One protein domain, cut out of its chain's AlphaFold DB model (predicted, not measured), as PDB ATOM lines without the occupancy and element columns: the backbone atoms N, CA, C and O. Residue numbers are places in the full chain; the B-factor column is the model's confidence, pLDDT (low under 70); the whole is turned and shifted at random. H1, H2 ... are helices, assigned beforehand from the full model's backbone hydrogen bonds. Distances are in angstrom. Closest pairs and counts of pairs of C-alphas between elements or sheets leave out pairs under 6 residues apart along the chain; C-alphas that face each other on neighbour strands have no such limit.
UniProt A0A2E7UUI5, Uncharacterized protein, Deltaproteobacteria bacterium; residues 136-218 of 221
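This is residues 136 to 218 of the 221 residues of an uncharacterized protein of Deltaproteobacteria bacterium (UniProt A0A2E7UUI5). The two longest helices, H4 and H3, make a V that is joined at its point by a tight link, and H1 stands in the mouth of the V between them, with the short H2 near the open end of H3, where it makes a corner with H1. The result is a flat slab of helices, from which residues 136 to 141 stick out as a free end. The printed part has 83 residues with four named helices, in the order H1, H2, H3, H4 along the chain, and no named strand; the class is all helix. The whole is only just compact, close to loose, with a radius of gyration of the C-alphas of 13.8 A, and the C-alphas span 40 by 35 by 16 A.

Begin with the longest helix, H4, residues 196 to 217. Find C-alpha 196 at (-30.203, -26.974, 3.519); from there the helix runs 31.8 A to C-alpha 217 at (-55.206, -25.833, 23.174), with x falling and z rising. Just before it in the chain is H3, residues 177 to 192, which runs 22.7 A from C-alpha 177 at (-46.350, -46.166, 19.869) to C-alpha 192, with z falling. H1, residues 151 to 163, begins at C-alpha 151, (-48.536, -33.529, 1.821), and measures 18.3 A from first to last C-alpha; look at z to see it rise. H2, residues 166 to 173, is the shortest at 10.5 A. Before H1, residues 136 to 150 form a stretch of 15 residues with no named element.

Start from H4 and look back along the chain to H3: the two form a helical hairpin and run opposite ways at a steep tilt of 40 degrees. They only just touch, with 3 pairs of C-alphas within 8 A, through residues 191 to 192 of H3 and 199 to 202 of H4 alone; the closest C-alphas are those of Ile 191 and Gln 199, 6.1 A apart. Farther along H4, residues 209 to 213 touch residues 158 to 162 of H1, and the closest C-alphas, those of Leu 161 and Ala 210, are 6.2 A apart. H1 and H4 run the same way at a shallow tilt of 34.6 degrees, only just short of steep. H1 and H3 are close but not clearly touching, their closest C-alphas being those of Asp 153 and Ile 187 at 6.5 A; they run opposite ways at a steep tilt of 47 degrees. From the end of H1, go on to H2: the two touch only at the corner by their link, with the C-alphas of Ala 163 and Leu 169 closest at 5.2 A. H2 touches residues 177 to 181 of H3, with the C-alphas of Ala 170 and Arg 177 closest at 5.4 A, and the two are about perpendicular at 74 degrees. H2 and H4 are apart. In H1, H2, H3 and H4 every backbone O i to N i+4 pair is within hydrogen-bond range.

The two C-alphas farthest apart are those of Pro 137 and Gly 174, at 42.0 A. The printed part runs from residue 136 to 218 and has no cut. The links H1 to H2, H2 to H3 and H3 to H4 are tight, with 2, 3 and 3 residues between the helices. Look at the B-factor column for the model's confidence: the mean pLDDT of the printed part is 82.7, and residues 136 to 145 and 217 to 218 are under 70.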
ATOM      1  N   GLY A 136     -43.207 -10.056  18.146       59.03
ATOM      2  CA  GLY A 136     -41.755 -10.014  18.232       59.03
ATOM      3  C   GLY A 136     -41.154  -9.575  16.890       59.03
ATOM      4  O   GLY A 136     -41.805  -9.678  15.851       59.03
ATOM      5  N   PRO A 137     -39.889  -9.130  16.844       54.94
ATOM      6  CA  PRO A 137     -39.229  -8.776  15.585       54.94
ATOM      7  C   PRO A 137     -39.312  -9.896  14.532       54.94
ATOM      8  O   PRO A 137     -39.431  -9.618  13.345       54.94
ATOM      9  N   ALA A 138     -39.336 -11.163  14.965       55.22
ATOM     10  CA  ALA A 138     -39.515 -12.336  14.106       55.22
ATOM     11  C   ALA A 138     -40.943 -12.500  13.542       55.22
ATOM     12  O   ALA A 138     -41.112 -13.124  12.496       55.22
ATOM     13  N   ASP A 139     -41.965 -11.918  14.175       54.66
ATOM     14  CA  ASP A 139     -43.352 -11.987  13.698       54.66
ATOM     15  C   ASP A 139     -43.588 -11.144  12.443       54.66
ATOM     16  O   ASP A 139     -44.459 -11.465  11.633       54.66
ATOM     17  N   GLN A 140     -42.782 -10.099  12.248       50.72
ATOM     18  CA  GLN A 140     -42.814  -9.252  11.052       50.72
ATOM     19  C   GLN A 140     -42.108  -9.911   9.855       50.72
ATOM     20  O   GLN A 140     -42.416  -9.601   8.708       50.72
ATOM     21  N   PHE A 141     -41.219 -10.876  10.117       49.53
ATOM     22  CA  PHE A 141     -40.533 -11.694   9.113       49.53
ATOM     23  C   PHE A 141     -41.111 -13.110   9.045       49.53
ATOM     24  O   PHE A 141     -40.389 -14.083   8.815       49.53
ATOM     25  N   ARG A 142     -42.431 -13.249   9.229       52.72
ATOM     26  CA  ARG A 142     -43.150 -14.493   8.933       52.72
ATOM     27  C   ARG A 142     -43.149 -14.717   7.424       52.72
ATOM     28  O   ARG A 142     -44.126 -14.445   6.731       52.72
ATOM     29  N   PHE A 143     -42.028 -15.212   6.907       49.19
ATOM     30  CA  PHE A 143     -41.968 -15.731   5.555       49.19
ATOM     31  C   PHE A 143     -42.997 -16.863   5.462       49.19
ATOM     32  O   PHE A 143     -42.979 -17.764   6.313       49.19
ATOM     33  N   PRO A 144     -43.899 -16.855   4.466       52.09
ATOM     34  CA  PRO A 144     -44.654 -18.041   4.117       52.09
ATOM     35  C   PRO A 144     -43.639 -19.045   3.572       52.09
ATOM     36  O   PRO A 144     -43.398 -19.118   2.368       52.09
ATOM     37  N   ALA A 145     -42.972 -19.770   4.471       57.22
ATOM     38  CA  ALA A 145     -42.133 -20.890   4.109       57.22
ATOM     39  C   ALA A 145     -43.068 -21.889   3.431       57.22
ATOM     40  O   ALA A 145     -43.885 -22.546   4.079       57.22
ATOM     41  N   LYS A 146     -43.029 -21.911   2.097       71.69
ATOM     42  CA  LYS A 146     -43.742 -22.889   1.286       71.69
ATOM     43  C   LYS A 146     -43.328 -24.250   1.826       71.69
ATOM     44  O   LYS A 146     -42.153 -24.584   1.750       71.69
ATOM     45  N   ASN A 147     -44.273 -24.970   2.426       78.44
ATOM     46  CA  ASN A 147     -44.000 -26.244   3.073       78.44
ATOM     47  C   ASN A 147     -43.290 -27.179   2.074       78.44
ATOM     48  O   ASN A 147     -43.918 -27.557   1.081       78.44
ATOM     49  N   PRO A 148     -42.007 -27.520   2.295       82.06
ATOM     50  CA  PRO A 148     -41.248 -28.356   1.370       82.06
ATOM     51  C   PRO A 148     -41.531 -29.849   1.597       82.06
ATOM     52  O   PRO A 148     -41.053 -30.700   0.849       82.06
ATOM     53  N   LEU A 149     -42.310 -30.192   2.630       84.81
ATOM     54  CA  LEU A 149     -42.673 -31.567   2.937       84.81
ATOM     55  C   LEU A 149     -43.752 -32.080   1.988       84.81
ATOM     56  O   LEU A 149     -44.664 -31.364   1.574       84.81
ATOM     57  N   GLN A 150     -43.709 -33.388   1.744       88.31
ATOM     58  CA  GLN A 150     -44.803 -34.091   1.089       88.31
ATOM     59  C   GLN A 150     -46.097 -33.926   1.896       88.31
ATOM     60  O   GLN A 150     -46.097 -33.988   3.128       88.31
ATOM     61  N   GLU A 151     -47.227 -33.785   1.204       86.06
ATOM     62  CA  GLU A 151     -48.536 -33.529   1.821       86.06
ATOM     63  C   GLU A 151     -48.937 -34.594   2.859       86.06
ATOM     64  O   GLU A 151     -49.578 -34.303   3.867       86.06
ATOM     65  N   GLN A 152     -48.533 -35.846   2.642       87.88
ATOM     66  CA  GLN A 152     -48.804 -36.936   3.581       87.88
ATOM     67  C   GLN A 152     -48.045 -36.773   4.903       87.88
ATOM     68  O   GLN A 152     -48.572 -37.108   5.965       87.88
ATOM     69  N   ASP A 153     -46.823 -36.248   4.842       90.50
ATOM     70  CA  ASP A 153     -45.963 -36.074   6.007       90.50
ATOM     71  C   ASP A 153     -46.388 -34.862   6.816       90.50
ATOM     72  O   ASP A 153     -46.504 -34.949   8.037       90.50
ATOM     73  N   SER A 154     -46.698 -33.757   6.139       89.19
ATOM     74  CA  SER A 154     -47.203 -32.555   6.793       89.19
ATOM     75  C   SER A 154     -48.546 -32.808   7.475       89.19
ATOM     76  O   SER A 154     -48.694 -32.477   8.651       89.19
ATOM     77  N   LYS A 155     -49.487 -33.502   6.816       90.38
ATOM     78  CA  LYS A 155     -50.751 -33.934   7.445       90.38
ATOM     79  C   LYS A 155     -50.518 -34.814   8.670       90.38
ATOM     80  O   LYS A 155     -51.202 -34.656   9.678       90.38
ATOM     81  N   TYR A 156     -49.563 -35.739   8.603       92.31
ATOM     82  CA  TYR A 156     -49.258 -36.621   9.729       92.31
ATOM     83  C   TYR A 156     -48.627 -35.867  10.910       92.31
ATOM     84  O   TYR A 156     -48.991 -36.096  12.063       92.31
ATOM     85  N   LEU A 157     -47.711 -34.937  10.634       91.31
ATOM     86  CA  LEU A 157     -47.095 -34.082  11.647       91.31
ATOM     87  C   LEU A 157     -48.111 -33.141  12.310       91.31
ATOM     88  O   LEU A 157     -48.065 -32.980  13.525       91.31
ATOM     89  N   LEU A 158     -49.065 -32.595  11.552       90.50
ATOM     90  CA  LEU A 158     -50.163 -31.794  12.103       90.50
ATOM     91  C   LEU A 158     -51.049 -32.618  13.043       90.50
ATOM     92  O   LEU A 158     -51.283 -32.205  14.172       90.50
ATOM     93  N   LYS A 159     -51.441 -33.835  12.647       90.38
ATOM     94  CA  LYS A 159     -52.168 -34.749  13.546       90.38
ATOM     95  C   LYS A 159     -51.394 -35.050  14.830       90.38
ATOM     96  O   LYS A 159     -51.989 -35.159  15.898       90.38
ATOM     97  N   LEU A 160     -50.070 -35.199  14.745       91.62
ATOM     98  CA  LEU A 160     -49.225 -35.394  15.922       91.62
ATOM     99  C   LEU A 160     -49.230 -34.157  16.827       91.62
ATOM    100  O   LEU A 160     -49.326 -34.299  18.049       91.62
ATOM    101  N   LEU A 161     -49.147 -32.965  16.235       90.19
ATOM    102  CA  LEU A 161     -49.247 -31.707  16.963       90.19
ATOM    103  C   LEU A 161     -50.610 -31.559  17.630       90.19
ATOM    104  O   LEU A 161     -50.610 -31.173  18.792       90.19
ATOM    105  N   ASP A 162     -51.708 -31.960  16.976       87.88
ATOM    106  CA  ASP A 162     -53.097 -31.941  17.474       87.88
ATOM    107  C   ASP A 162     -53.414 -33.029  18.513       87.88
ATOM    108  O   ASP A 162     -54.229 -32.804  19.410       87.88
ATOM    109  N   ALA A 163     -52.715 -34.165  18.487       88.25
ATOM    110  CA  ALA A 163     -52.806 -35.198  19.521       88.25
ATOM    111  C   ALA A 163     -51.966 -34.866  20.767       88.25
ATOM    112  O   ALA A 163     -52.322 -35.241  21.876       88.25
ATOM    113  N   GLY A 164     -50.844 -34.154  20.600       86.44
ATOM    114  CA  GLY A 164     -50.075 -33.556  21.705       86.44
ATOM    115  C   GLY A 164     -49.080 -34.503  22.351       86.44
ATOM    116  O   GLY A 164     -48.073 -34.066  22.905       86.44
ATOM    117  N   SER A 165     -49.281 -35.805  22.175       90.06
ATOM    118  CA  SER A 165     -48.262 -36.803  22.445       90.06
ATOM    119  C   SER A 165     -48.294 -37.933  21.416       90.06
ATOM    120  O   SER A 165     -49.307 -38.230  20.782       90.06
ATOM    121  N   ARG A 166     -47.159 -38.631  21.281       91.38
ATOM    122  CA  ARG A 166     -47.072 -39.851  20.457       91.38
ATOM    123  C   ARG A 166     -47.979 -40.965  20.982       91.38
ATOM    124  O   ARG A 166     -48.373 -41.828  20.207       91.38
ATOM    125  N   ALA A 167     -48.239 -40.984  22.291       90.44
ATOM    126  CA  ALA A 167     -49.105 -41.978  22.910       90.44
ATOM    127  C   ALA A 167     -50.572 -41.713  22.554       90.44
ATOM    128  O   ALA A 167     -51.288 -42.652  22.223       90.44
ATOM    129  N   ASP A 168     -50.992 -40.450  22.545       90.31
ATOM    130  CA  ASP A 168     -52.366 -40.078  22.211       90.31
ATOM    131  C   ASP A 168     -52.643 -40.278  20.723       90.31
ATOM    132  O   ASP A 168     -53.658 -40.872  20.372       90.31
ATOM    133  N   LEU A 169     -51.692 -39.927  19.847       92.81
ATOM    134  CA  LEU A 169     -51.815 -40.223  18.417       92.81
ATOM    135  C   LEU A 169     -51.911 -41.735  18.154       92.81
ATOM    136  O   LEU A 169     -52.719 -42.170  17.341       92.81
ATOM    137  N   ALA A 170     -51.112 -42.540  18.861       93.00
ATOM    138  CA  ALA A 170     -51.148 -43.997  18.747       93.00
ATOM    139  C   ALA A 170     -52.522 -44.571  19.136       93.00
ATOM    140  O   ALA A 170     -53.046 -45.430  18.429       93.00
ATOM    141  N   ARG A 171     -53.134 -44.059  20.214       91.56
ATOM    142  CA  ARG A 171     -54.496 -44.445  20.618       91.56
ATOM    143  C   ARG A 171     -55.543 -44.012  19.589       91.56
ATOM    144  O   ARG A 171     -56.414 -44.810  19.268       91.56
ATOM    145  N   LEU A 172     -55.443 -42.786  19.066       90.94
ATOM    146  CA  LEU A 172     -56.387 -42.239  18.084       90.94
ATOM    147  C   LEU A 172     -56.352 -42.988  16.746       90.94
ATOM    148  O   LEU A 172     -57.400 -43.217  16.152       90.94
ATOM    149  N   GLU A 173     -55.168 -43.380  16.271       90.94
ATOM    150  CA  GLU A 173     -55.015 -44.104  14.999       90.94
ATOM    151  C   GLU A 173     -55.047 -45.637  15.157       90.94
ATOM    152  O   GLU A 173     -54.929 -46.352  14.166       90.94
ATOM    153  N   GLY A 174     -55.209 -46.162  16.379       91.69
ATOM    154  CA  GLY A 174     -55.272 -47.608  16.634       91.69
ATOM    155  C   GLY A 174     -53.965 -48.353  16.336       91.69
ATOM    156  O   GLY A 174     -53.982 -49.541  16.016       91.69
ATOM    157  N   VAL A 175     -52.821 -47.669  16.420       94.19
ATOM    158  CA  VAL A 175     -51.490 -48.218  16.109       94.19
ATOM    159  C   VAL A 175     -50.591 -48.241  17.342       94.19
ATOM    160  O   VAL A 175     -50.842 -47.581  18.346       94.19
ATOM    161  N   SER A 176     -49.484 -48.986  17.286       93.62
ATOM    162  CA  SER A 176     -48.517 -48.998  18.387       93.62
ATOM    163  C   SER A 176     -47.705 -47.694  18.454       93.62
ATOM    164  O   SER A 176     -47.377 -47.069  17.441       93.62
ATOM    165  N   ARG A 177     -47.268 -47.308  19.661       92.19
ATOM    166  CA  ARG A 177     -46.350 -46.166  19.869       92.19
ATOM    167  C   ARG A 177     -45.037 -46.318  19.084       92.19
ATOM    168  O   ARG A 177     -44.437 -45.321  18.663       92.19
ATOM    169  N   ALA A 178     -44.589 -47.558  18.882       91.62
ATOM    170  CA  ALA A 178     -43.417 -47.874  18.073       91.62
ATOM    171  C   ALA A 178     -43.653 -47.549  16.589       91.62
ATOM    172  O   ALA A 178     -42.795 -46.915  15.978       91.62
ATOM    173  N   ALA A 179     -44.827 -47.878  16.039       91.31
ATOM    174  CA  ALA A 179     -45.194 -47.535  14.664       91.31
ATOM    175  C   ALA A 179     -45.223 -46.012  14.444       91.31
ATOM    176  O   ALA A 179     -44.643 -45.516  13.476       91.31
ATOM    177  N   VAL A 180     -45.786 -45.252  15.396       92.75
ATOM    178  CA  VAL A 180     -45.754 -43.776  15.369       92.75
ATOM    179  C   VAL A 180     -44.316 -43.255  15.357       92.75
ATOM    180  O   VAL A 180     -43.974 -42.371  14.573       92.75
ATOM    181  N   THR A 181     -43.450 -43.824  16.198       93.25
ATOM    182  CA  THR A 181     -42.040 -43.420  16.292       93.25
ATOM    183  C   THR A 181     -41.277 -43.729  15.005       93.25
ATOM    184  O   THR A 181     -40.562 -42.863  14.505       93.25
ATOM    185  N   GLN A 182     -41.458 -44.919  14.428       94.38
ATOM    186  CA  GLN A 182     -40.842 -45.292  13.152       94.38
ATOM    187  C   GLN A 182     -41.286 -44.364  12.018       94.38
ATOM    188  O   GLN A 182     -40.463 -43.948  11.205       94.38
ATOM    189  N   ARG A 183     -42.569 -43.986  11.983       91.06
ATOM    190  CA  ARG A 183     -43.097 -43.060  10.978       91.06
ATOM    191  C   ARG A 183     -42.487 -41.664  11.106       91.06
ATOM    192  O   ARG A 183     -42.059 -41.108  10.100       91.06
ATOM    193  N   ILE A 184     -42.336 -41.147  12.328       93.12
ATOM    194  CA  ILE A 184     -41.622 -39.884  12.586       93.12
ATOM    195  C   ILE A 184     -40.163 -39.975  12.122       93.12
ATOM    196  O   ILE A 184     -39.675 -39.053  11.479       93.12
ATOM    197  N   GLN A 185     -39.470 -41.082  12.402       94.31
ATOM    198  CA  GLN A 185     -38.076 -41.258  11.974       94.31
ATOM    199  C   GLN A 185     -37.930 -41.290  10.447       94.31
ATOM    200  O   GLN A 185     -36.998 -40.700   9.910       94.31
ATOM    201  N   ARG A 186     -38.874 -41.909   9.724       93.56
ATOM    202  CA  ARG A 186     -38.890 -41.884   8.248       93.56
ATOM    203  C   ARG A 186     -39.124 -40.483   7.686       93.56
ATOM    204  O   ARG A 186     -38.540 -40.140   6.665       93.56
ATOM    205  N   ILE A 187     -39.976 -39.686   8.331       92.56
ATOM    206  CA  ILE A 187     -40.181 -38.278   7.959       92.56
ATOM    207  C   ILE A 187     -38.896 -37.483   8.217       92.56
ATOM    208  O   ILE A 187     -38.419 -36.814   7.313       92.56
ATOM    209  N   LYS A 188     -38.272 -37.633   9.393       92.25
ATOM    210  CA  LYS A 188     -36.989 -36.982   9.709       92.25
ATOM    211  C   LYS A 188     -35.885 -37.324   8.713       92.25
ATOM    212  O   LYS A 188     -35.154 -36.436   8.298       92.25
ATOM    213  N   ARG A 189     -35.781 -38.593   8.312       92.62
ATOM    214  CA  ARG A 189     -34.808 -39.023   7.302       92.62
ATOM    215  C   ARG A 189     -35.050 -38.343   5.953       92.62
ATOM    216  O   ARG A 189     -34.100 -37.852   5.370       92.62
ATOM    217  N   ARG A 190     -36.306 -38.262   5.502       90.44
ATOM    218  CA  ARG A 190     -36.659 -37.548   4.264       90.44
ATOM    219  C   ARG A 190     -36.385 -36.049   4.352       90.44
ATOM    220  O   ARG A 190     -35.953 -35.470   3.371       90.44
ATOM    221  N   ILE A 191     -36.584 -35.434   5.519       89.75
ATOM    222  CA  ILE A 191     -36.201 -34.032   5.745       89.75
ATOM    223  C   ILE A 191     -34.690 -33.866   5.593       89.75
ATOM    224  O   ILE A 191     -34.261 -32.966   4.890       89.75
ATOM    225  N   ALA A 192     -33.889 -34.766   6.168       90.56
ATOM    226  CA  ALA A 192     -32.430 -34.726   6.043       90.56
ATOM    227  C   ALA A 192     -31.913 -34.949   4.604       90.56
ATOM    228  O   ALA A 192     -30.745 -34.693   4.332       90.56
ATOM    229  N   GLU A 193     -32.758 -35.444   3.695       92.00
ATOM    230  CA  GLU A 193     -32.454 -35.607   2.267       92.00
ATOM    231  C   GLU A 193     -32.800 -34.346   1.439       92.00
ATOM    232  O   GLU A 193     -32.438 -34.276   0.266       92.00
ATOM    233  N   LEU A 194     -33.482 -33.349   2.024       89.75
ATOM    234  CA  LEU A 194     -33.770 -32.057   1.385       89.75
ATOM    235  C   LEU A 194     -32.530 -31.151   1.363       89.75
ATOM    236  O   LEU A 194     -31.590 -31.359   2.130       89.75
ATOM    237  N   SER A 195     -32.536 -30.113   0.523       88.75
ATOM    238  CA  SER A 195     -31.477 -29.092   0.546       88.75
ATOM    239  C   SER A 195     -31.472 -28.301   1.863       88.75
ATOM    240  O   SER A 195     -32.506 -28.174   2.513       88.75
ATOM    241  N   ASP A 196     -30.333 -27.718   2.252       83.56
ATOM    242  CA  ASP A 196     -30.203 -26.974   3.519       83.56
ATOM    243  C   ASP A 196     -31.245 -25.847   3.666       83.56
ATOM    244  O   ASP A 196     -31.774 -25.603   4.753       83.56
ATOM    245  N   SER A 197     -31.599 -25.184   2.560       80.69
ATOM    246  CA  SER A 197     -32.634 -24.145   2.542       80.69
ATOM    247  C   SER A 197     -34.045 -24.714   2.741       80.69
ATOM    248  O   SER A 197     -34.868 -24.100   3.420       80.69
ATOM    249  N   GLU A 198     -34.331 -25.898   2.201       84.69
ATOM    250  CA  GLU A 198     -35.599 -26.610   2.389       84.69
ATOM    251  C   GLU A 198     -35.700 -27.253   3.776       84.69
ATOM    252  O   GLU A 198     -36.784 -27.289   4.354       84.69
ATOM    253  N   GLN A 199     -34.587 -27.705   4.354       84.69
ATOM    254  CA  GLN A 199     -34.536 -28.166   5.741       84.69
ATOM    255  C   GLN A 199     -34.882 -27.023   6.698       84.69
ATOM    256  O   GLN A 199     -35.803 -27.157   7.505       84.69
ATOM    257  N   ALA A 200     -34.234 -25.866   6.532       80.75
ATOM    258  CA  ALA A 200     -34.542 -24.667   7.307       80.75
ATOM    259  C   ALA A 200     -36.008 -24.228   7.126       80.75
ATOM    260  O   ALA A 200     -36.676 -23.857   8.094       80.75
ATOM    261  N   ALA A 201     -36.551 -24.326   5.907       83.00
ATOM    262  CA  ALA A 201     -37.958 -24.034   5.640       83.00
ATOM    263  C   ALA A 201     -38.917 -25.044   6.302       83.00
ATOM    264  O   ALA A 201     -39.962 -24.640   6.817       83.00
ATOM    265  N   ALA A 202     -38.577 -26.338   6.329       84.50
ATOM    266  CA  ALA A 202     -39.360 -27.377   6.998       84.50
ATOM    267  C   ALA A 202     -39.391 -27.184   8.520       84.50
ATOM    268  O   ALA A 202     -40.446 -27.321   9.142       84.50
ATOM    269  N   GLU A 203     -38.247 -26.844   9.117       84.44
ATOM    270  CA  GLU A 203     -38.126 -26.553  10.547       84.44
ATOM    271  C   GLU A 203     -38.903 -25.293  10.930       84.44
ATOM    272  O   GLU A 203     -39.689 -25.324  11.881       84.44
ATOM    273  N   ALA A 204     -38.759 -24.217  10.151       81.38
ATOM    274  CA  ALA A 204     -39.505 -22.978  10.351       81.38
ATOM    275  C   ALA A 204     -41.020 -23.201  10.233       81.38
ATOM    276  O   ALA A 204     -41.785 -22.729  11.076       81.38
ATOM    277  N   TRP A 205     -41.465 -23.967   9.232       86.69
ATOM    278  CA  TRP A 205     -42.872 -24.336   9.079       86.69
ATOM    279  C   TRP A 205     -43.383 -25.148  10.280       86.69
ATOM    280  O   TRP A 205     -44.430 -24.826  10.842       86.69
ATOM    281  N   PHE A 206     -42.639 -26.167  10.722       85.25
ATOM    282  CA  PHE A 206     -43.064 -27.015  11.839       85.25
ATOM    283  C   PHE A 206     -43.116 -26.247  13.169       85.25
ATOM    284  O   PHE A 206     -44.047 -26.446  13.951       85.25
ATOM    285  N   ALA A 207     -42.166 -25.338  13.409       81.94
ATOM    286  CA  ALA A 207     -42.172 -24.455  14.574       81.94
ATOM    287  C   ALA A 207     -43.412 -23.542  14.595       81.94
ATOM    288  O   ALA A 207     -44.081 -23.442  15.625       81.94
ATOM    289  N   GLN A 208     -43.778 -22.958  13.446       81.19
ATOM    290  CA  GLN A 208     -44.985 -22.132  13.321       81.19
ATOM    291  C   GLN A 208     -46.270 -22.929  13.598       81.19
ATOM    292  O   GLN A 208     -47.159 -22.452  14.308       81.19
ATOM    293  N   GLU A 209     -46.400 -24.147  13.063       84.19
ATOM    294  CA  GLU A 209     -47.599 -24.965  13.296       84.19
ATOM    295  C   GLU A 209     -47.684 -25.492  14.736       84.19
ATOM    296  O   GLU A 209     -48.784 -25.618  15.287       84.19
ATOM    297  N   ALA A 210     -46.544 -25.752  15.387       83.69
ATOM    298  CA  ALA A 210     -46.505 -26.129  16.797       83.69
ATOM    299  C   ALA A 210     -47.024 -24.998  17.698       83.69
ATOM    300  O   ALA A 210     -47.827 -25.247  18.601       83.69
ATOM    301  N   GLU A 211     -46.634 -23.755  17.412       79.19
ATOM    302  CA  GLU A 211     -47.109 -22.572  18.130       79.19
ATOM    303  C   GLU A 211     -48.618 -22.346  17.931       79.19
ATOM    304  O   GLU A 211     -49.354 -22.173  18.906       79.19
ATOM    305  N   ARG A 212     -49.123 -22.454  16.692       79.12
ATOM    306  CA  ARG A 212     -50.571 -22.365  16.414       79.12
ATOM    307  C   ARG A 212     -51.366 -23.447  17.140       79.12
ATOM    308  O   ARG A 212     -52.432 -23.166  17.690       79.12
ATOM    309  N   SER A 213     -50.854 -24.675  17.155       79.69
ATOM    310  CA  SER A 213     -51.502 -25.805  17.829       79.69
ATOM    311  C   SER A 213     -51.515 -25.621  19.351       79.69
ATOM    312  O   SER A 213     -52.512 -25.929  20.004       79.69
ATOM    313  N   ALA A 214     -50.448 -25.057  19.928       75.12
ATOM    314  CA  ALA A 214     -50.393 -24.700  21.345       75.12
ATOM    315  C   ALA A 214     -51.381 -23.573  21.702       75.12
ATOM    316  O   ALA A 214     -52.041 -23.650  22.740       75.12
ATOM    317  N   GLY A 215     -51.539 -22.576  20.825       71.00
ATOM    318  CA  GLY A 215     -52.533 -21.509  20.968       71.00
ATOM    319  C   GLY A 215     -53.976 -22.026  20.979       71.00
ATOM    320  O   GLY A 215     -54.757 -21.620  21.833       71.00
ATOM    321  N   ARG A 216     -54.320 -22.988  20.106       71.44
ATOM    322  CA  ARG A 216     -55.665 -23.606  20.052       71.44
ATOM    323  C   ARG A 216     -56.016 -24.459  21.275       71.44
ATOM    324  O   ARG A 216     -57.191 -24.671  21.548       71.44
ATOM    325  N   ARG A 217     -55.014 -24.984  21.985       64.12
ATOM    326  CA  ARG A 217     -55.206 -25.833  23.174       64.12
ATOM    327  C   ARG A 217     -55.387 -25.071  24.473       64.12
ATOM    328  O   ARG A 217     -55.797 -25.677  25.461       64.12
ATOM    329  N   ARG A 218     -55.044 -23.784  24.508       51.34
ATOM    330  CA  ARG A 218     -55.336 -22.962  25.679       51.34
ATOM    331  C   ARG A 218     -56.847 -22.711  25.701       51.34
ATOM    332  O   ARG A 218     -57.358 -22.171  24.722       51.34
TER     333      ARG A 218